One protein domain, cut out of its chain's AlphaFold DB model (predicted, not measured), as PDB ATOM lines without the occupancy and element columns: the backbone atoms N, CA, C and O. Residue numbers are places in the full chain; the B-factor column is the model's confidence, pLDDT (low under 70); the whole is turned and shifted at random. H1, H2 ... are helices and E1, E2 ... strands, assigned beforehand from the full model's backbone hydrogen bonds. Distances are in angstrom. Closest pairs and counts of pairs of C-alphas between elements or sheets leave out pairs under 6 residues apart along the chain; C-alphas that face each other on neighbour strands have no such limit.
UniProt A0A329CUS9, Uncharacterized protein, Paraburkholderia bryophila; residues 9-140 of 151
ATOM      1  N   ILE A   9     -36.588  52.133 -11.708       94.12
ATOM      2  CA  ILE A   9     -36.495  50.721 -11.348       94.12
ATOM      3  C   ILE A   9     -36.319  49.953 -12.651       94.12
ATOM      4  O   ILE A   9     -37.166  50.030 -13.540       94.12
ATOM      5  N   PHE A  10     -35.219  49.224 -12.750       94.94
ATOM      6  CA  PHE A  10     -34.905  48.341 -13.859       94.94
ATOM      7  C   PHE A  10     -35.157  46.905 -13.414       94.94
ATOM      8  O   PHE A  10     -34.621  46.485 -12.392       94.94
ATOM      9  N   ILE A  11     -35.971  46.170 -14.172       94.62
ATOM     10  CA  ILE A  11     -36.293  44.761 -13.920       94.62
ATOM     11  C   ILE A  11     -35.545  43.906 -14.939       94.62
ATOM     12  O   ILE A  11     -35.624  44.180 -16.136       94.62
ATOM     13  N   GLU A  12     -34.808  42.912 -14.453       94.31
ATOM     14  CA  GLU A  12     -33.894  42.065 -15.226       94.31
ATOM     15  C   GLU A  12     -32.982  42.841 -16.207       94.31
ATOM     16  O   GLU A  12     -32.883  42.472 -17.388       94.31
ATOM     17  N   PRO A  13     -32.323  43.943 -15.785       96.00
ATOM     18  CA  PRO A  13     -31.452  44.684 -16.683       96.00
ATOM     19  C   PRO A  13     -30.237  43.864 -17.116       96.00
ATOM     20  O   PRO A  13     -29.712  43.026 -16.381       96.00
ATOM     21  N   ARG A  14     -29.703  44.198 -18.291       96.38
ATOM     22  CA  ARG A  14     -28.299  43.935 -18.592       96.38
ATOM     23  C   ARG A  14     -27.463  45.008 -17.904       96.38
ATOM     24  O   ARG A  14     -27.646  46.195 -18.165       96.38
ATOM     25  N   VAL A  15     -26.535  44.571 -17.061       96.94
ATOM     26  CA  VAL A  15     -25.559  45.426 -16.390       96.94
ATOM     27  C   VAL A  15     -24.178  45.104 -16.939       96.94
ATOM     28  O   VAL A  15     -23.706  43.972 -16.823       96.94
ATOM     29  N   GLU A  16     -23.541  46.094 -17.551       96.69
ATOM     30  CA  GLU A  16     -22.144  46.014 -17.961       96.69
ATOM     31  C   GLU A  16     -21.248  46.595 -16.874       96.69
ATOM     32  O   GLU A  16     -21.384  47.767 -16.508       96.69
ATOM     33  N   LEU A  17     -20.340  45.759 -16.378       93.81
ATOM     34  CA  LEU A  17     -19.296  46.134 -15.436       93.81
ATOM     35  C   LEU A  17     -18.106  46.661 -16.234       93.81
ATOM     36  O   LEU A  17     -17.531  45.929 -17.045       93.81
ATOM     37  N   LYS A  18     -17.750  47.928 -16.021       87.38
ATOM     38  CA  LYS A  18     -16.634  48.567 -16.728       87.38
ATOM     39  C   LYS A  18     -15.288  48.122 -16.153       87.38
ATOM     40  O   LYS A  18     -14.320  48.060 -16.901       87.38
ATOM     41  N   GLY A  19     -15.233  47.765 -14.867       80.25
ATOM     42  CA  GLY A  19     -14.003  47.307 -14.213       80.25
ATOM     43  C   GLY A  19     -13.590  45.867 -14.544       80.25
ATOM     44  O   GLY A  19     -12.404  45.557 -14.506       80.25
ATOM     45  N   GLU A  20     -14.542  44.989 -14.876       78.69
ATOM     46  CA  GLU A  20     -14.291  43.550 -15.103       78.69
ATOM     47  C   GLU A  20     -14.592  43.080 -16.545       78.69
ATOM     48  O   GLU A  20     -14.549  41.879 -16.802       78.69
ATOM     49  N   GLU A  21     -14.947  43.984 -17.472       83.75
ATOM     50  CA  GLU A  21     -15.430  43.652 -18.835       83.75
ATOM     51  C   GLU A  21     -16.462  42.505 -18.839       83.75
ATOM     52  O   GLU A  21     -16.477  41.608 -19.687       83.75
ATOM     53  N   ARG A  22     -17.344  42.515 -17.837       90.75
ATOM     54  CA  ARG A  22     -18.270  41.422 -17.543       90.75
ATOM     55  C   ARG A  22     -19.703  41.915 -17.582       90.75
ATOM     56  O   ARG A  22     -20.029  43.002 -17.119       90.75
ATOM     57  N   VAL A  23     -20.589  41.056 -18.075       94.31
ATOM     58  CA  VAL A  23     -22.033  41.280 -18.006       94.31
ATOM     59  C   VAL A  23     -22.631  40.500 -16.844       94.31
ATOM     60  O   VAL A  23     -22.438  39.286 -16.725       94.31
ATOM     61  N   VAL A  24     -23.418  41.189 -16.027       94.88
ATOM     62  CA  VAL A  24     -24.273  40.597 -14.996       94.88
ATOM     63  C   VAL A  24     -25.729  40.987 -15.244       94.88
ATOM     64  O   VAL A  24     -26.028  41.916 -15.994       94.88
ATOM     65  N   ARG A  25     -26.652  40.200 -14.694       94.94
ATOM     66  CA  ARG A  25     -28.096  40.375 -14.885       94.94
ATOM     67  C   ARG A  25     -28.798  40.176 -13.545       94.94
ATOM     68  O   ARG A  25     -29.251  39.060 -13.303       94.94
ATOM     69  N   PRO A  26     -28.789  41.198 -12.675       95.62
ATOM     70  CA  PRO A  26     -29.537  41.141 -11.433       95.62
ATOM     71  C   PRO A  26     -31.038  41.185 -11.707       95.62
ATOM     72  O   PRO A  26     -31.465  41.680 -12.753       95.62
ATOM     73  N   ASP A  27     -31.842  40.718 -10.758       95.88
ATOM     74  CA  ASP A  27     -33.299  40.772 -10.899       95.88
ATOM     75  C   ASP A  27     -33.831  42.209 -10.884       95.88
ATOM     76  O   ASP A  27     -34.729  42.546 -11.661       95.88
ATOM     77  N   ILE A  28     -33.292  43.076 -10.018       97.25
ATOM     78  CA  ILE A  28     -33.716  44.479  -9.926       97.25
ATOM     79  C   ILE A  28     -32.518  45.397  -9.681       97.25
ATOM     80  O   ILE A  28     -31.679  45.134  -8.821       97.25
ATOM     81  N   VAL A  29     -32.487  46.533 -10.378       97.31
ATOM     82  CA  VAL A  29     -31.607  47.667 -10.056       97.31
ATOM     83  C   VAL A  29     -32.454  48.916  -9.877       97.31
ATOM     84  O   VAL A  29     -33.305  49.224 -10.710       97.31
ATOM     85  N   ILE A  30     -32.228  49.647  -8.793       96.62
ATOM     86  CA  ILE A  30     -32.897  50.910  -8.502       96.62
ATOM     87  C   ILE A  30     -31.859  52.021  -8.564       96.62
ATOM     88  O   ILE A  30     -30.871  52.008  -7.824       96.62
ATOM     89  N   CYS A  31     -32.124  53.006  -9.410       95.62
ATOM     90  CA  CYS A  31     -31.295  54.189  -9.557       95.62
ATOM     91  C   CYS A  31     -32.064  55.444  -9.147       95.62
ATOM     92  O   CYS A  31     -33.278  55.535  -9.336       95.62
ATOM     93  N   ASN A  32     -31.349  56.432  -8.614       93.12
ATOM     94  CA  ASN A  32     -31.811  57.817  -8.606       93.12
ATOM     95  C   ASN A  32     -31.418  58.496  -9.936       93.12
ATOM     96  O   ASN A  32     -31.116  57.828 -10.925       93.12
ATOM     97  N   ALA A  33     -31.396  59.832  -9.966       90.50
ATOM     98  CA  ALA A  33     -31.024  60.580 -11.160       90.50
ATOM     99  C   ALA A  33     -29.656  60.188 -11.740       90.50
ATOM    100  O   ALA A  33     -29.515  60.249 -12.953       90.50
ATOM    101  N   ASN A  34     -28.670  59.816 -10.917       92.06
ATOM    102  CA  ASN A  34     -27.268  59.653 -11.329       92.06
ATOM    103  C   ASN A  34     -26.572  58.412 -10.752       92.06
ATOM    104  O   ASN A  34     -25.489  58.048 -11.210       92.06
ATOM    105  N   GLU A  35     -27.161  57.778  -9.743       95.44
ATOM    106  CA  GLU A  35     -26.513  56.738  -8.953       95.44
ATOM    107  C   GLU A  35     -27.402  55.510  -8.812       95.44
ATOM    108  O   GLU A  35     -28.621  55.622  -8.659       95.44
ATOM    109  N   VAL A  36     -26.767  54.342  -8.800       96.00
ATOM    110  CA  VAL A  36     -27.357  53.114  -8.277       96.00
ATOM    111  C   VAL A  36     -27.463  53.262  -6.769       96.00
ATOM    112  O   VAL A  36     -26.482  53.590  -6.104       96.00
ATOM    113  N   ILE A  37     -28.661  53.033  -6.243       94.75
ATOM    114  CA  ILE A  37     -28.952  53.118  -4.808       94.75
ATOM    115  C   ILE A  37     -29.395  51.774  -4.231       94.75
ATOM    116  O   ILE A  37     -29.325  51.577  -3.020       94.75
ATOM    117  N   CYS A  38     -29.837  50.835  -5.073       95.69
ATOM    118  CA  CYS A  38     -30.140  49.479  -4.639       95.69
ATOM    119  C   CYS A  38     -29.993  48.466  -5.779       95.69
ATOM    120  O   CYS A  38     -30.351  48.752  -6.922       95.69
ATOM    121  N   VAL A  39     -29.504  47.273  -5.450       96.25
ATOM    122  CA  VAL A  39     -29.470  46.098  -6.327       96.25
ATOM    123  C   VAL A  39     -30.114  44.945  -5.574       96.25
ATOM    124  O   VAL A  39     -29.783  44.721  -4.412       96.25
ATOM    125  N   VAL A  40     -31.030  44.222  -6.214       96.56
ATOM    126  CA  VAL A  40     -31.758  43.106  -5.604       96.56
ATOM    127  C   VAL A  40     -31.587  41.852  -6.448       96.56
ATOM    128  O   VAL A  40     -31.811  41.883  -7.656       96.56
ATOM    129  N   GLU A  41     -31.261  40.752  -5.780       95.69
ATOM    130  CA  GLU A  41     -31.373  39.391  -6.299       95.69
ATOM    131  C   GLU A  41     -32.436  38.627  -5.501       95.69
ATOM    132  O   GLU A  41     -32.473  38.661  -4.265       95.69
ATOM    133  N   LEU A  42     -33.305  37.916  -6.205       95.06
ATOM    134  CA  LEU A  42     -34.409  37.145  -5.661       95.06
ATOM    135  C   LEU A  42     -34.257  35.675  -6.049       95.06
ATOM    136  O   LEU A  42     -34.061  35.300  -7.203       95.06
ATOM    137  N   LYS A  43     -34.430  34.783  -5.074       93.12
ATOM    138  CA  LYS A  43     -34.404  33.343  -5.321       93.12
ATOM    139  C   LYS A  43     -35.680  32.669  -4.871       93.12
ATOM    140  O   LYS A  43     -35.953  32.563  -3.684       93.12
ATOM    141  N   TYR A  44     -36.420  32.095  -5.816       92.81
ATOM    142  CA  TYR A  44     -37.557  31.233  -5.505       92.81
ATOM    143  C   TYR A  44     -37.256  29.779  -5.880       92.81
ATOM    144  O   TYR A  44     -37.360  29.370  -7.033       92.81
ATOM    145  N   ALA A  45     -36.854  28.987  -4.888       91.75
ATOM    146  CA  ALA A  45     -36.532  27.570  -5.031       91.75
ATOM    147  C   ALA A  45     -37.181  26.735  -3.911       91.75
ATOM    148  O   ALA A  45     -36.493  25.976  -3.230       91.75
ATOM    149  N   PRO A  46     -38.513  26.785  -3.715       89.12
ATOM    150  CA  PRO A  46     -39.186  26.190  -2.550       89.12
ATOM    151  C   PRO A  46     -39.081  24.658  -2.475       89.12
ATOM    152  O   PRO A  46     -39.463  24.055  -1.472       89.12
ATOM    153  N   ARG A  47     -38.595  24.003  -3.535       88.75
ATOM    154  CA  ARG A  47     -38.351  22.554  -3.596       88.75
ATOM    155  C   ARG A  47     -36.865  22.182  -3.624       88.75
ATOM    156  O   ARG A  47     -36.565  21.000  -3.502       88.75
ATOM    157  N   GLY A  48     -35.960  23.151  -3.756       87.31
ATOM    158  CA  GLY A  48     -34.520  22.941  -3.918       87.31
ATOM    159  C   GLY A  48     -33.689  23.810  -2.976       87.31
ATOM    160  O   GLY A  48     -34.229  24.572  -2.179       87.31
ATOM    161  N   LYS A  49     -32.363  23.681  -3.054       86.69
ATOM    162  CA  LYS A  49     -31.437  24.575  -2.344       86.69
ATOM    163  C   LYS A  49     -31.261  25.874  -3.136       86.69
ATOM    164  O   LYS A  49     -31.302  25.851  -4.368       86.69
ATOM    165  N   ALA A  50     -31.048  26.986  -2.441       84.31
ATOM    166  CA  ALA A  50     -30.606  28.217  -3.084       84.31
ATOM    167  C   ALA A  50     -29.166  28.061  -3.601       84.31
ATOM    168  O   ALA A  50     -28.332  27.432  -2.954       84.31
ATOM    169  N   ALA A  51     -28.885  28.630  -4.773       81.56
ATOM    170  CA  ALA A  51     -27.549  28.667  -5.370       81.56
ATOM    171  C   ALA A  51     -26.867  30.013  -5.063       81.56
ATOM    172  O   ALA A  51     -26.444  30.719  -5.976       81.56
ATOM    173  N   THR A  52     -26.804  30.364  -3.776       81.44
ATOM    174  CA  THR A  52     -26.434  31.698  -3.269       81.44
ATOM    175  C   THR A  52     -25.069  32.176  -3.761       81.44
ATOM    176  O   THR A  52     -24.896  33.345  -4.072       81.44
ATOM    177  N   GLU A  53     -24.104  31.271  -3.921       82.81
ATOM    178  CA  GLU A  53     -22.731  31.604  -4.319       82.81
ATOM    179  C   GLU A  53     -22.641  32.337  -5.671       82.81
ATOM    180  O   GLU A  53     -21.863  33.278  -5.832       82.81
ATOM    181  N   LYS A  54     -23.451  31.932  -6.660       84.50
ATOM    182  CA  LYS A  54     -23.476  32.600  -7.969       84.50
ATOM    183  C   LYS A  54     -24.024  34.019  -7.842       84.50
ATOM    184  O   LYS A  54     -23.465  34.930  -8.450       84.50
ATOM    185  N   ASP A  55     -25.097  34.171  -7.078       88.56
ATOM    186  CA  ASP A  55     -25.786  35.445  -6.895       88.56
ATOM    187  C   ASP A  55     -24.867  36.415  -6.130       88.56
ATOM    188  O   ASP A  55     -24.635  37.534  -6.584       88.56
ATOM    189  N   MET A  56     -24.201  35.942  -5.068       86.19
ATOM    190  CA  MET A  56     -23.197  36.709  -4.318       86.19
ATOM    191  C   MET A  56     -22.029  37.169  -5.191       86.19
ATOM    192  O   MET A  56     -21.610  38.318  -5.092       86.19
ATOM    193  N   ARG A  57     -21.527  36.318  -6.096       86.62
ATOM    194  CA  ARG A  57     -20.482  36.725  -7.052       86.62
ATOM    195  C   ARG A  57     -20.941  37.811  -8.020       86.62
ATOM    196  O   ARG A  57     -20.111  38.600  -8.461       86.62
ATOM    197  N   SER A  58     -22.208  37.813  -8.429       88.88
ATOM    198  CA  SER A  58     -22.747  38.849  -9.322       88.88
ATOM    199  C   SER A  58     -22.927  40.169  -8.576       88.88
ATOM    200  O   SER A  58     -22.445  41.194  -9.046       88.88
ATOM    201  N   ILE A  59     -23.534  40.125  -7.387       90.12
ATOM    202  CA  ILE A  59     -23.713  41.285  -6.506       90.12
ATOM    203  C   ILE A  59     -22.354  41.887  -6.129       90.12
ATOM    204  O   ILE A  59     -22.157  43.089  -6.283       90.12
ATOM    205  N   GLY A  60     -21.398  41.063  -5.692       88.50
ATOM    206  CA  GLY A  60     -20.062  41.518  -5.303       88.50
ATOM    207  C   GLY A  60     -19.283  42.146  -6.458       88.50
ATOM    208  O   GLY A  60     -18.562  43.117  -6.251       88.50
ATOM    209  N   ALA A  61     -19.462  41.651  -7.687       89.94
ATOM    210  CA  ALA A  61     -18.854  42.262  -8.868       89.94
ATOM    211  C   ALA A  61     -19.433  43.660  -9.161       89.94
ATOM    212  O   ALA A  61     -18.686  44.561  -9.520       89.94
ATOM    213  N   ILE A  62     -20.738  43.870  -8.938       92.44
ATOM    214  CA  ILE A  62     -21.349  45.209  -9.037       92.44
ATOM    215  C   ILE A  62     -20.843  46.118  -7.911       92.44
ATOM    216  O   ILE A  62     -20.515  47.272  -8.166       92.44
ATOM    217  N   ALA A  63     -20.764  45.611  -6.678       90.31
ATOM    218  CA  ALA A  63     -20.322  46.376  -5.509       90.31
ATOM    219  C   ALA A  63     -18.873  46.881  -5.617       90.31
ATOM    220  O   ALA A  63     -18.546  47.931  -5.061       90.31
ATOM    221  N   ALA A  64     -18.026  46.146  -6.343       89.06
ATOM    222  CA  ALA A  64     -16.637  46.508  -6.606       89.06
ATOM    223  C   ALA A  64     -16.462  47.561  -7.711       89.06
ATOM    224  O   ALA A  64     -15.389  48.158  -7.807       89.06
ATOM    225  N   ASP A  65     -17.470  47.770  -8.561       90.50
ATOM    226  CA  ASP A  65     -17.376  48.708  -9.675       90.50
ATOM    227  C   ASP A  65     -17.713  50.142  -9.226       90.50
ATOM    228  O   ASP A  65     -18.491  50.377  -8.301       90.50
ATOM    229  N   GLN A  66     -17.131  51.131  -9.901       89.88
ATOM    230  CA  GLN A  66     -17.423  52.548  -9.667       89.88
ATOM    231  C   GLN A  66     -18.599  53.024 -10.517       89.88
ATOM    232  O   GLN A  66     -19.367  53.899 -10.101       89.88
ATOM    233  N   THR A  67     -18.741  52.462 -11.719       94.38
ATOM    234  CA  THR A  67     -19.777  52.841 -12.679       94.38
ATOM    235  C   THR A  67     -20.266  51.633 -13.445       94.38
ATOM    236  O   THR A  67     -19.465  50.839 -13.925       94.38
ATOM    237  N   ILE A  68     -21.575  51.552 -13.652       95.69
ATOM    238  CA  ILE A  68     -22.175  50.506 -14.472       95.69
ATOM    239  C   ILE A  68     -22.998  51.105 -15.598       95.69
ATOM    240  O   ILE A  68     -23.620  52.159 -15.444       95.69
ATOM    241  N   GLU A  69     -23.034  50.411 -16.729       96.94
ATOM    242  CA  GLU A  69     -23.967  50.722 -17.806       96.94
ATOM    243  C   GLU A  69     -25.166  49.783 -17.734       96.94
ATOM    244  O   GLU A  69     -25.017  48.561 -17.703       96.94
ATOM    245  N   ILE A  70     -26.364  50.365 -17.704       96.50
ATOM    246  CA  ILE A  70     -27.624  49.630 -17.642       96.50
ATOM    247  C   ILE A  70     -28.326  49.724 -18.992       96.50
ATOM    248  O   ILE A  70     -28.542  50.822 -19.510       96.50
ATOM    249  N   SER A  71     -28.741  48.578 -19.527       95.88
ATOM    250  CA  SER A  71     -29.616  48.479 -20.697       95.88
ATOM    251  C   SER A  71     -30.733  47.451 -20.487       95.88
ATOM    252  O   SER A  71     -30.628  46.533 -19.670       95.88
ATOM    253  N   LEU A  72     -31.841  47.614 -21.213       93.12
ATOM    254  CA  LEU A  72     -33.050  46.794 -21.080       93.12
ATOM    255  C   LEU A  72     -33.262  45.897 -22.309       93.12
ATOM    256  O   LEU A  72     -34.234  46.045 -23.040       93.12
ATOM    257  N   GLU A  73     -32.361  44.938 -22.534       88.44
ATOM    258  CA  GLU A  73     -32.436  44.021 -23.691       88.44
ATOM    259  C   GLU A  73     -33.699  43.141 -23.706       88.44
ATOM    260  O   GLU A  73     -34.131  42.693 -24.764       88.44
ATOM    261  N   ARG A  74     -34.274  42.861 -22.530       86.88
ATOM    262  CA  ARG A  74     -35.464  42.006 -22.369       86.88
ATOM    263  C   ARG A  74     -36.779  42.780 -22.388       86.88
ATOM    264  O   ARG A  74     -37.848  42.173 -22.364       86.88
ATOM    265  N   TYR A  75     -36.719  44.109 -22.399       88.69
ATOM    266  CA  TYR A  75     -37.912  44.938 -22.419       88.69
ATOM    267  C   TYR A  75     -38.512  44.960 -23.824       88.69
ATOM    268  O   TYR A  75     -37.858  45.355 -24.782       88.69
ATOM    269  N   LEU A  76     -39.775  44.548 -23.939       89.06
ATOM    270  CA  LEU A  76     -40.497  44.475 -25.216       89.06
ATOM    271  C   LEU A  76     -41.293  45.751 -25.546       89.06
ATOM    272  O   LEU A  76     -42.114  45.745 -26.459       89.06
ATOM    273  N   GLY A  77     -41.109  46.829 -24.778       89.62
ATOM    274  CA  GLY A  77     -41.754  48.116 -25.033       89.62
ATOM    275  C   GLY A  77     -40.889  49.064 -25.871       89.62
ATOM    276  O   GLY A  77     -39.964  48.624 -26.556       89.62
ATOM    277  N   PRO A  78     -41.183  50.378 -25.842       90.94
ATOM    278  CA  PRO A  78     -40.406  51.372 -26.574       90.94
ATOM    279  C   PRO A  78     -38.910  51.313 -26.231       90.94
ATOM    280  O   PRO A  78     -38.570  51.078 -25.071       90.94
ATOM    281  N   PRO A  79     -38.008  51.569 -27.194       88.25
ATOM    282  CA  PRO A  79     -36.576  51.568 -26.926       88.25
ATOM    283  C   PRO A  79     -36.219  52.516 -25.779       88.25
ATOM    284  O   PRO A  79     -36.533  53.707 -25.818       88.25
ATOM    285  N   VAL A  80     -35.538  51.979 -24.769       88.50
ATOM    286  CA  VAL A  80     -34.962  52.758 -23.673       88.50
ATOM    287  C   VAL A  80     -33.453  52.809 -23.902       88.50
ATOM    288  O   VAL A  80     -32.832  51.744 -23.979       88.50
ATOM    289  N   PRO A  81     -32.848  54.001 -24.051       90.19
ATOM    290  CA  PRO A  81     -31.411  54.112 -24.260       90.19
ATOM    291  C   PRO A  81     -30.654  53.558 -23.052       90.19
ATOM    292  O   PRO A  81     -31.111  53.687 -21.911       90.19
ATOM    293  N   SER A  82     -29.486  52.962 -23.305       93.38
ATOM    294  CA  SER A  82     -28.593  52.587 -22.215       93.38
ATOM    295  C   SER A  82     -28.131  53.832 -21.464       93.38
ATOM    296  O   SER A  82     -28.058  54.938 -22.012       93.38
ATOM    297  N   ARG A  83     -27.851  53.666 -20.173       94.31
ATOM    298  CA  ARG A  83     -27.408  54.768 -19.325       94.31
ATOM    299  C   ARG A  83     -26.357  54.306 -18.336       94.31
ATOM    300  O   ARG A  83     -26.479  53.244 -17.734       94.31
ATOM    301  N   THR A  84     -25.338  55.139 -18.166       95.75
ATOM    302  CA  THR A  84     -24.296  54.937 -17.159       95.75
ATOM    303  C   THR A  84     -24.722  55.548 -15.828       95.75
ATOM    304  O   THR A  84     -25.200  56.684 -15.788       95.75
ATOM    305  N   TYR A  85     -24.520  54.800 -14.748       96.00
ATOM    306  CA  TYR A  85     -24.767  55.213 -13.372       96.00
ATOM    307  C   TYR A  85     -23.505  55.022 -12.537       96.00
ATOM    308  O   TYR A  85     -22.782  54.045 -12.726       96.00
ATOM    309  N   ARG A  86     -23.257  55.927 -11.584       95.50
ATOM    310  CA  ARG A  86     -22.255  55.696 -10.529       95.50
ATOM    311  C   ARG A  86     -22.827  54.742  -9.481       95.50
ATOM    312  O   ARG A  86     -24.023  54.798  -9.206       95.50
ATOM    313  N   ILE A  87     -22.005  53.902  -8.867       93.25
ATOM    314  CA  ILE A  87     -22.424  53.151  -7.678       93.25
ATOM    315  C   ILE A  87     -22.338  54.089  -6.470       93.25
ATOM    316  O   ILE A  87     -21.302  54.710  -6.235       93.25
ATOM    317  N   SER A  88     -23.434  54.245  -5.721       91.62
ATOM    318  CA  SER A  88     -23.416  55.048  -4.494       91.62
ATOM    319  C   SER A  88     -22.582  54.353  -3.416       91.62
ATOM    320  O   SER A  88     -22.673  53.137  -3.259       91.62
ATOM    321  N   SER A  89     -21.870  55.124  -2.590       86.31
ATOM    322  CA  SER A  89     -21.210  54.654  -1.355       86.31
ATOM    323  C   SER A  89     -22.192  54.261  -0.241       86.31
ATOM    324  O   SER A  89     -21.819  54.072   0.910       86.31
ATOM    325  N   THR A  90     -23.484  54.234  -0.554       86.62
ATOM    326  CA  THR A  90     -24.559  53.805   0.341       86.62
ATOM    327  C   THR A  90     -25.532  52.885  -0.388       86.62
ATOM    328  O   THR A  90     -26.696  52.775  -0.005       86.62
ATOM    329  N   THR A  91     -25.074  52.220  -1.454       91.62
ATOM    330  CA  THR A  91     -25.908  51.276  -2.203       91.62
ATOM    331  C   THR A  91     -26.346  50.139  -1.286       91.62
ATOM    332  O   THR A  91     -25.531  49.555  -0.574       91.62
ATOM    333  N   LEU A  92     -27.640  49.814  -1.310       91.56
ATOM    334  CA  LEU A  92     -28.163  48.612  -0.673       91.56
ATOM    335  C   LEU A  92     -28.106  47.435  -1.643       91.56
ATOM    336  O   LEU A  92     -28.850  47.391  -2.622       91.56
ATOM    337  N   PHE A  93     -27.280  46.448  -1.332       91.56
ATOM    338  CA  PHE A  93     -27.266  45.159  -2.005       91.56
ATOM    339  C   PHE A  93     -28.161  44.178  -1.246       91.56
ATOM    340  O   PHE A  93     -27.917  43.866  -0.086       91.56
ATOM    341  N   ALA A  94     -29.223  43.699  -1.878       92.25
ATOM    342  CA  ALA A  94     -30.172  42.790  -1.260       92.25
ATOM    343  C   ALA A  94     -30.163  41.433  -1.960       92.25
ATOM    344  O   ALA A  94     -30.240  41.349  -3.183       92.25
ATOM    345  N   TRP A  95     -30.138  40.368  -1.169       92.50
ATOM    346  CA  TRP A  95     -30.434  39.018  -1.621       92.50
ATOM    347  C   TRP A  95     -31.563  38.449  -0.773       92.50
ATOM    348  O   TRP A  95     -31.498  38.462   0.456       92.50
ATOM    349  N   ALA A  96     -32.615  37.949  -1.415       92.94
ATOM    350  CA  ALA A  96     -33.738  37.348  -0.708       92.94
ATOM    351  C   ALA A  96     -34.141  36.017  -1.337       92.94
ATOM    352  O   ALA A  96     -34.497  35.947  -2.512       92.94
ATOM    353  N   GLY A  97     -34.130  34.955  -0.535       93.38
ATOM    354  CA  GLY A  97     -34.409  33.601  -0.991       93.38
ATOM    355  C   GLY A  97     -35.543  32.916  -0.237       93.38
ATOM    356  O   GLY A  97     -35.582  32.932   0.988       93.38
ATOM    357  N   VAL A  98     -36.412  32.214  -0.966       94.00
ATOM    358  CA  VAL A  98     -37.328  31.189  -0.445       94.00
ATOM    359  C   VAL A  98     -36.852  29.824  -0.930       94.00
ATOM    360  O   VAL A  98     -36.909  29.539  -2.130       94.00
ATOM    361  N   HIS A  99     -36.373  28.961  -0.035       92.56
ATOM    362  CA  HIS A  99     -35.756  27.693  -0.440       92.56
ATOM    363  C   HIS A  99     -35.810  26.591   0.625       92.56
ATOM    364  O   HIS A  99     -36.101  26.840   1.790       92.56
ATOM    365  N   LYS A 100     -35.494  25.348   0.240       89.62
ATOM    366  CA  LYS A 100     -35.215  24.254   1.189       89.62
ATOM    367  C   LYS A 100     -33.758  24.289   1.656       89.62
ATOM    368  O   LYS A 100     -32.894  24.903   1.029       89.62
ATOM    369  N   GLY A 101     -33.467  23.545   2.719       83.56
ATOM    370  CA  GLY A 101     -32.116  23.371   3.253       83.56
ATOM    371  C   GLY A 101     -31.875  24.223   4.494       83.56
ATOM    372  O   GLY A 101     -32.789  24.407   5.293       83.56
ATOM    373  N   ALA A 102     -30.647  24.703   4.663       76.12
ATOM    374  CA  ALA A 102     -30.262  25.576   5.766       76.12
ATOM    375  C   ALA A 102     -30.254  27.039   5.309       76.12
ATOM    376  O   ALA A 102     -29.849  27.329   4.184       76.12
ATOM    377  N   GLY A 103     -30.684  27.948   6.183       67.62
ATOM    378  CA  GLY A 103     -30.528  29.393   6.005       67.62
ATOM    379  C   GLY A 103     -29.196  29.833   6.594       67.62
ATOM    380  O   GLY A 103     -29.179  30.549   7.590       67.62
ATOM    381  N   GLN A 104     -28.099  29.299   6.059       70.12
ATOM    382  CA  GLN A 104     -26.769  29.719   6.475       70.12
ATOM    383  C   GLN A 104     -26.432  31.007   5.735       70.12
ATOM    384  O   GLN A 104     -26.505  31.043   4.508       70.12
ATOM    385  N   GLN A 105     -26.100  32.037   6.507       71.50
ATOM    386  CA  GLN A 105     -25.615  33.305   5.989       71.50
ATOM    387  C   GLN A 105     -24.377  33.078   5.118       71.50
ATOM    388  O   GLN A 105     -23.541  32.228   5.439       71.50
ATOM    389  N   SER A 106     -24.243  33.840   4.037       69.75
ATOM    390  CA  SER A 106     -23.018  33.823   3.255       69.75
ATOM    391  C   SER A 106     -21.869  34.495   4.016       69.75
ATOM    392  O   SER A 106     -21.969  35.654   4.424       69.75
ATOM    393  N   ASP A 107     -20.734  33.799   4.138       67.56
ATOM    394  CA  ASP A 107     -19.494  34.372   4.689       67.56
ATOM    395  C   ASP A 107     -18.935  35.502   3.804       67.56
ATOM    396  O   ASP A 107     -18.143  36.325   4.272       67.56
ATOM    397  N   VAL A 108     -19.381  35.574   2.538       62.69
ATOM    398  CA  VAL A 108     -18.986  36.597   1.556       62.69
ATOM    399  C   VAL A 108     -19.220  38.001   2.113       62.69
ATOM    400  O   VAL A 108     -18.370  38.866   1.960       62.69
ATOM    401  N   TRP A 109     -20.311  38.230   2.847       58.00
ATOM    402  CA  TRP A 109     -20.605  39.545   3.425       58.00
ATOM    403  C   TRP A 109     -19.615  39.985   4.515       58.00
ATOM    404  O   TRP A 109     -19.329  41.171   4.683       58.00
ATOM    405  N   THR A 110     -19.108  39.045   5.308       58.41
ATOM    406  CA  THR A 110     -18.196  39.363   6.415       58.41
ATOM    407  C   THR A 110     -16.734  39.398   6.001       58.41
ATOM    408  O   THR A 110     -15.951  40.049   6.688       58.41
ATOM    409  N   ALA A 111     -16.379  38.717   4.910       62.47
ATOM    410  CA  ALA A 111     -14.998  38.522   4.481       62.47
ATOM    411  C   ALA A 111     -14.610  39.302   3.214       62.47
ATOM    412  O   ALA A 111     -13.421  39.378   2.915       62.47
ATOM    413  N   ASP A 112     -15.569  39.844   2.456       71.25
ATOM    414  CA  ASP A 112     -15.290  40.517   1.185       71.25
ATOM    415  C   ASP A 112     -15.299  42.048   1.337       71.25
ATOM    416  O   ASP A 112     -16.342  42.687   1.512       71.25
ATOM    417  N   ASP A 113     -14.111  42.646   1.228       74.12
ATOM    418  CA  ASP A 113     -13.889  44.093   1.323       74.12
ATOM    419  C   ASP A 113     -14.671  44.896   0.275       74.12
ATOM    420  O   ASP A 113     -14.915  46.089   0.478       74.12
ATOM    421  N   LYS A 114     -15.136  44.266  -0.816       74.56
ATOM    422  CA  LYS A 114     -15.974  44.909  -1.847       74.56
ATOM    423  C   LYS A 114     -17.258  45.501  -1.278       74.56
ATOM    424  O   LYS A 114     -17.814  46.442  -1.835       74.56
ATOM    425  N   PHE A 115     -17.718  44.964  -0.157       73.31
ATOM    426  CA  PHE A 115     -18.933  45.373   0.525       73.31
ATOM    427  C   PHE A 115     -18.703  46.342   1.691       73.31
ATOM    428  O   PHE A 115     -19.666  46.860   2.253       73.31
ATOM    429  N   SER A 116     -17.444  46.623   2.044       72.88
ATOM    430  CA  SER A 116     -17.057  47.447   3.206       72.88
ATOM    431  C   SER A 116     -17.666  48.854   3.218       72.88
ATOM    432  O   SER A 116     -17.851  49.439   4.292       72.88
ATOM    433  N   ASN A 117     -18.000  49.366   2.029       75.56
ATOM    434  CA  ASN A 117     -18.563  50.690   1.806       75.56
ATOM    435  C   ASN A 117     -20.050  50.673   1.424       75.56
ATOM    436  O   ASN A 117     -20.551  51.674   0.934       75.56
ATOM    437  N   HIS A 118     -20.760  49.559   1.607       83.25
ATOM    438  CA  HIS A 118     -22.148  49.415   1.161       83.25
ATOM    439  C   HIS A 118     -23.034  48.832   2.256       83.25
ATOM    440  O   HIS A 118     -22.552  48.300   3.254       83.25
ATOM    441  N   TYR A 119     -24.349  48.914   2.058       86.25
ATOM    442  CA  TYR A 119     -25.305  48.178   2.878       86.25
ATOM    443  C   TYR A 119     -25.598  46.832   2.226       86.25
ATOM    444  O   TYR A 119     -25.693  46.737   1.001       86.25
ATOM    445  N   PHE A 120     -25.811  45.803   3.041       85.44
ATOM    446  CA  PHE A 120     -26.247  44.504   2.549       85.44
ATOM    447  C   PHE A 120     -27.328  43.906   3.423       85.44
ATOM    448  O   PHE A 120     -27.292  44.008   4.650       85.44
ATOM    449  N   LEU A 121     -28.280  43.277   2.749       87.75
ATOM    450  CA  LEU A 121     -29.417  42.615   3.350       87.75
ATOM    451  C   LEU A 121     -29.583  41.237   2.717       87.75
ATOM    452  O   LEU A 121     -29.940  41.118   1.550       87.75
ATOM    453  N   GLU A 122     -29.359  40.196   3.503       88.25
ATOM    454  CA  GLU A 122     -29.524  38.799   3.118       88.25
ATOM    455  C   GLU A 122     -30.665  38.196   3.930       88.25
ATOM    456  O   GLU A 122     -30.660  38.210   5.163       88.25
ATOM    457  N   LEU A 123     -31.672  37.695   3.217       90.81
ATOM    458  CA  LEU A 123     -32.908  37.169   3.781       90.81
ATOM    459  C   LEU A 123     -33.113  35.723   3.328       90.81
ATOM    460  O   LEU A 123     -33.222  35.453   2.132       90.81
ATOM    461  N   HIS A 124     -33.250  34.800   4.281       91.19
ATOM    462  CA  HIS A 124     -33.579  33.402   3.985       91.19
ATOM    463  C   HIS A 124     -34.913  33.010   4.596       91.19
ATOM    464  O   HIS A 124     -35.041  32.910   5.818       91.19
ATOM    465  N   ALA A 125     -35.884  32.704   3.746       93.12
ATOM    466  CA  ALA A 125     -37.106  32.022   4.121       93.12
ATOM    467  C   ALA A 125     -37.006  30.529   3.779       93.12
ATOM    468  O   ALA A 125     -36.809  30.150   2.623       93.12
ATOM    469  N   LEU A 126     -37.159  29.660   4.780       92.81
ATOM    470  CA  LEU A 126     -37.082  28.215   4.580       92.81
ATOM    471  C   LEU A 126     -38.453  27.597   4.351       92.81
ATOM    472  O   LEU A 126     -39.344  27.744   5.188       92.81
ATOM    473  N   SER A 127     -38.592  26.853   3.257       91.81
ATOM    474  CA  SER A 127     -39.782  26.061   2.956       91.81
ATOM    475  C   SER A 127     -39.704  24.656   3.565       91.81
ATOM    476  O   SER A 127     -38.651  24.011   3.607       91.81
ATOM    477  N   LYS A 128     -40.860  24.149   4.004       87.00
ATOM    478  CA  LYS A 128     -41.077  22.751   4.417       87.00
ATOM    479  C   LYS A 128     -42.254  22.178   3.621       87.00
ATOM    480  O   LYS A 128     -42.953  22.933   2.959       87.00
ATOM    481  N   ALA A 129     -42.426  20.853   3.621       83.19
ATOM    482  CA  ALA A 129     -43.436  20.188   2.787       83.19
ATOM    483  C   ALA A 129     -44.864  20.699   3.056       83.19
ATOM    484  O   ALA A 129     -45.575  20.997   2.105       83.19
ATOM    485  N   ASP A 130     -45.205  20.900   4.332       84.62
ATOM    486  CA  ASP A 130     -46.573  21.210   4.772       84.62
ATOM    487  C   ASP A 130     -46.627  22.457   5.668       84.62
ATOM    488  O   ASP A 130     -47.417  22.543   6.605       84.62
ATOM    489  N   ALA A 131     -45.732  23.420   5.438       85.38
ATOM    490  CA  ALA A 131     -45.728  24.669   6.190       85.38
ATOM    491  C   ALA A 131     -45.352  25.851   5.305       85.38
ATOM    492  O   ALA A 131     -44.538  25.730   4.384       85.38
ATOM    493  N   GLU A 132     -45.910  27.010   5.642       88.12
ATOM    494  CA  GLU A 132     -45.527  28.274   5.029       88.12
ATOM    495  C   GLU A 132     -44.031  28.555   5.242       88.12
ATOM    496  O   GLU A 132     -43.486  28.238   6.312       88.12
ATOM    497  N   PRO A 133     -43.348  29.149   4.247       90.75
ATOM    498  CA  PRO A 133     -41.963  29.553   4.406       90.75
ATOM    499  C   PRO A 133     -41.785  30.509   5.585       90.75
ATOM    500  O   PRO A 133     -42.538  31.469   5.735       90.75
ATOM    501  N   ARG A 134     -40.762  30.276   6.409       91.19
ATOM    502  CA  ARG A 134     -40.434  31.154   7.543       91.19
ATOM    503  C   ARG A 134     -39.069  31.784   7.364       91.19
ATOM    504  O   ARG A 134     -38.120  31.071   7.052       91.19
ATOM    505  N   LEU A 135     -38.974  33.091   7.609       89.88
ATOM    506  CA  LEU A 135     -37.699  33.801   7.676       89.88
ATOM    507  C   LEU A 135     -36.874  33.251   8.850       89.88
ATOM    508  O   LEU A 135     -37.345  33.251   9.984       89.88
ATOM    509  N   VAL A 136     -35.666  32.765   8.572       87.38
ATOM    510  CA  VAL A 136     -34.751  32.204   9.585       87.38
ATOM    511  C   VAL A 136     -33.417  32.938   9.664       87.38
ATOM    512  O   VAL A 136     -32.713  32.796  10.656       87.38
ATOM    513  N   CYS A 137     -33.067  33.704   8.630       80.50
ATOM    514  CA  CYS A 137     -31.856  34.511   8.584       80.50
ATOM    515  C   CYS A 137     -32.203  35.893   8.030       80.50
ATOM    516  O   CYS A 137     -32.942  36.000   7.047       80.50
ATOM    517  N   ASN A 138     -31.685  36.915   8.704       82.38
ATOM    518  CA  ASN A 138     -31.737  38.314   8.318       82.38
ATOM    519  C   ASN A 138     -30.415  38.941   8.756       82.38
ATOM    520  O   ASN A 138     -30.190  39.128   9.958       82.38
ATOM    521  N   THR A 139     -29.528  39.217   7.803       69.69
ATOM    522  CA  THR A 139     -28.323  39.985   8.109       69.69
ATOM    523  C   THR A 139     -28.759  41.399   8.436       69.69
ATOM    524  O   THR A 139     -29.323  42.103   7.607       69.69
ATOM    525  N   ASN A 140     -28.588  41.785   9.699       63.12
ATOM    526  CA  ASN A 140     -29.047  43.062  10.223       63.12
ATOM    527  C   ASN A 140     -28.631  44.214   9.282       63.12
ATOM    528  O   ASN A 140     -27.453  44.574   9.234       63.12
TER     529      ASN A 140
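This is residues 9 to 140 of the 151 residues of an uncharacterized protein of Paraburkholderia bryophila (UniProt A0A329CUS9). A twisted sheet of nine strands folds partly round one helix, H1: the long strands E5, E7 and E8, with E9 at the edge, make a wall along one side of H1, and beyond the bend of E7 at residue 86 the short strands E6, E2 and E3 turn toward H1 from another side. E1 and E4 extend the sheet beside E5, and the link with the short helix H2 crosses from E7 to E8 on the side of the wall where H1 lies. The printed part has 132 residues with nine named strands and two named helices, in the order E1 E2 E3 E4 E5 H1 E6 E7 H2 E8 E9. The sheet is mixed and branched at E7, and the class is mostly strand. The whole is compact, with a radius of gyration of the C-alphas of 15.4 A, and spans 46 by 36 by 24 A.

The longest strand is E7, residues 83 to 100, 37.6 A from first to last C-alpha; it bends by 98 degrees at residue 86. E5, residues 35 to 49, is 33.2 A long and bends by 106 degrees at residue 46. E8, residues 119 to 128, is 30.0 A long, and E9, residues 131 to 138, is 19.7 A long and ends at C-alpha 138 (-31.737, 38.314, 8.318). The shorter strands are E1, residues 9 to 11, which begins at C-alpha 9 (-36.495, 50.721, -11.348), E2, residues 14 to 17, E3, residues 22 to 24, E4, residues 28 to 31, and E6, residues 67 to 71. H1, residues 52 to 63, is 16.1 A long and begins at C-alpha 52 (-26.434, 31.698, -3.269). H2 is residues 108 to 111.

E7 has E5 on one side, and E6 and E8 on the other side. E5 and E7 are parallel at 16 degrees, with N 41 and O 94 at 2.9 A. E7 and E8 are parallel at 20 degrees, with N 95 and O 121 at 2.8 A. E7, H2 and E8 form a strand-helix-strand unit, two parallel neighbour strands with a helix between them along the chain, and its crossover is right-handed. The pairing of E7 is staggered: residues 83 to 86 pair with E6, 86 to 100 with E5 and 92 to 99 with E8. E6 and E7 are an antiparallel hairpin, with N 68 and O 85 at 2.9 A. E2 is antiparallel to E6, with N 16 and O 69 at 2.9 A, and forms a hairpin with the edge strand E3, with N 17 and O 22 at 2.9 A. E4 and E5 are a hairpin, with N 30 and O 38 at 2.8 A, and the edge strand E1 is antiparallel to E4, with N 10 and O 29 at 2.8 A. E8 and the edge strand E9 are a hairpin, with N 126 and O 134 at 2.8 A. H1 is on the sheet; its closest C-alphas to E7 are those of Ile 59 and Phe 93, 6.9 A, and to E3 those of Ser 58 and Val 24, 6.1 A. H2 is only just not on the sheet, with 4 pairs of C-alphas within 10 A, and is close to H1 but not clearly touching, with the C-alphas of Met 56 and Val 108 closest at 7.2 A. In H1 every O i to N i+4 pair is within hydrogen-bond range; H2 is too short for such a pair, and its 1 pair of O i to N i+3 is not within range.

The two C-alphas farthest apart are those of Pro 81 and Asp 130, 46.4 A. The printed part has no cut. The link from E6 to E7, 11 residues, is long; those from E7 to H2 and from H2 to E8, 7 residues each, are short but not tight. The mean pLDDT of the printed part is 87.8, and residue 103, residues 106 to 111 and residues 139 to 140 are under 70.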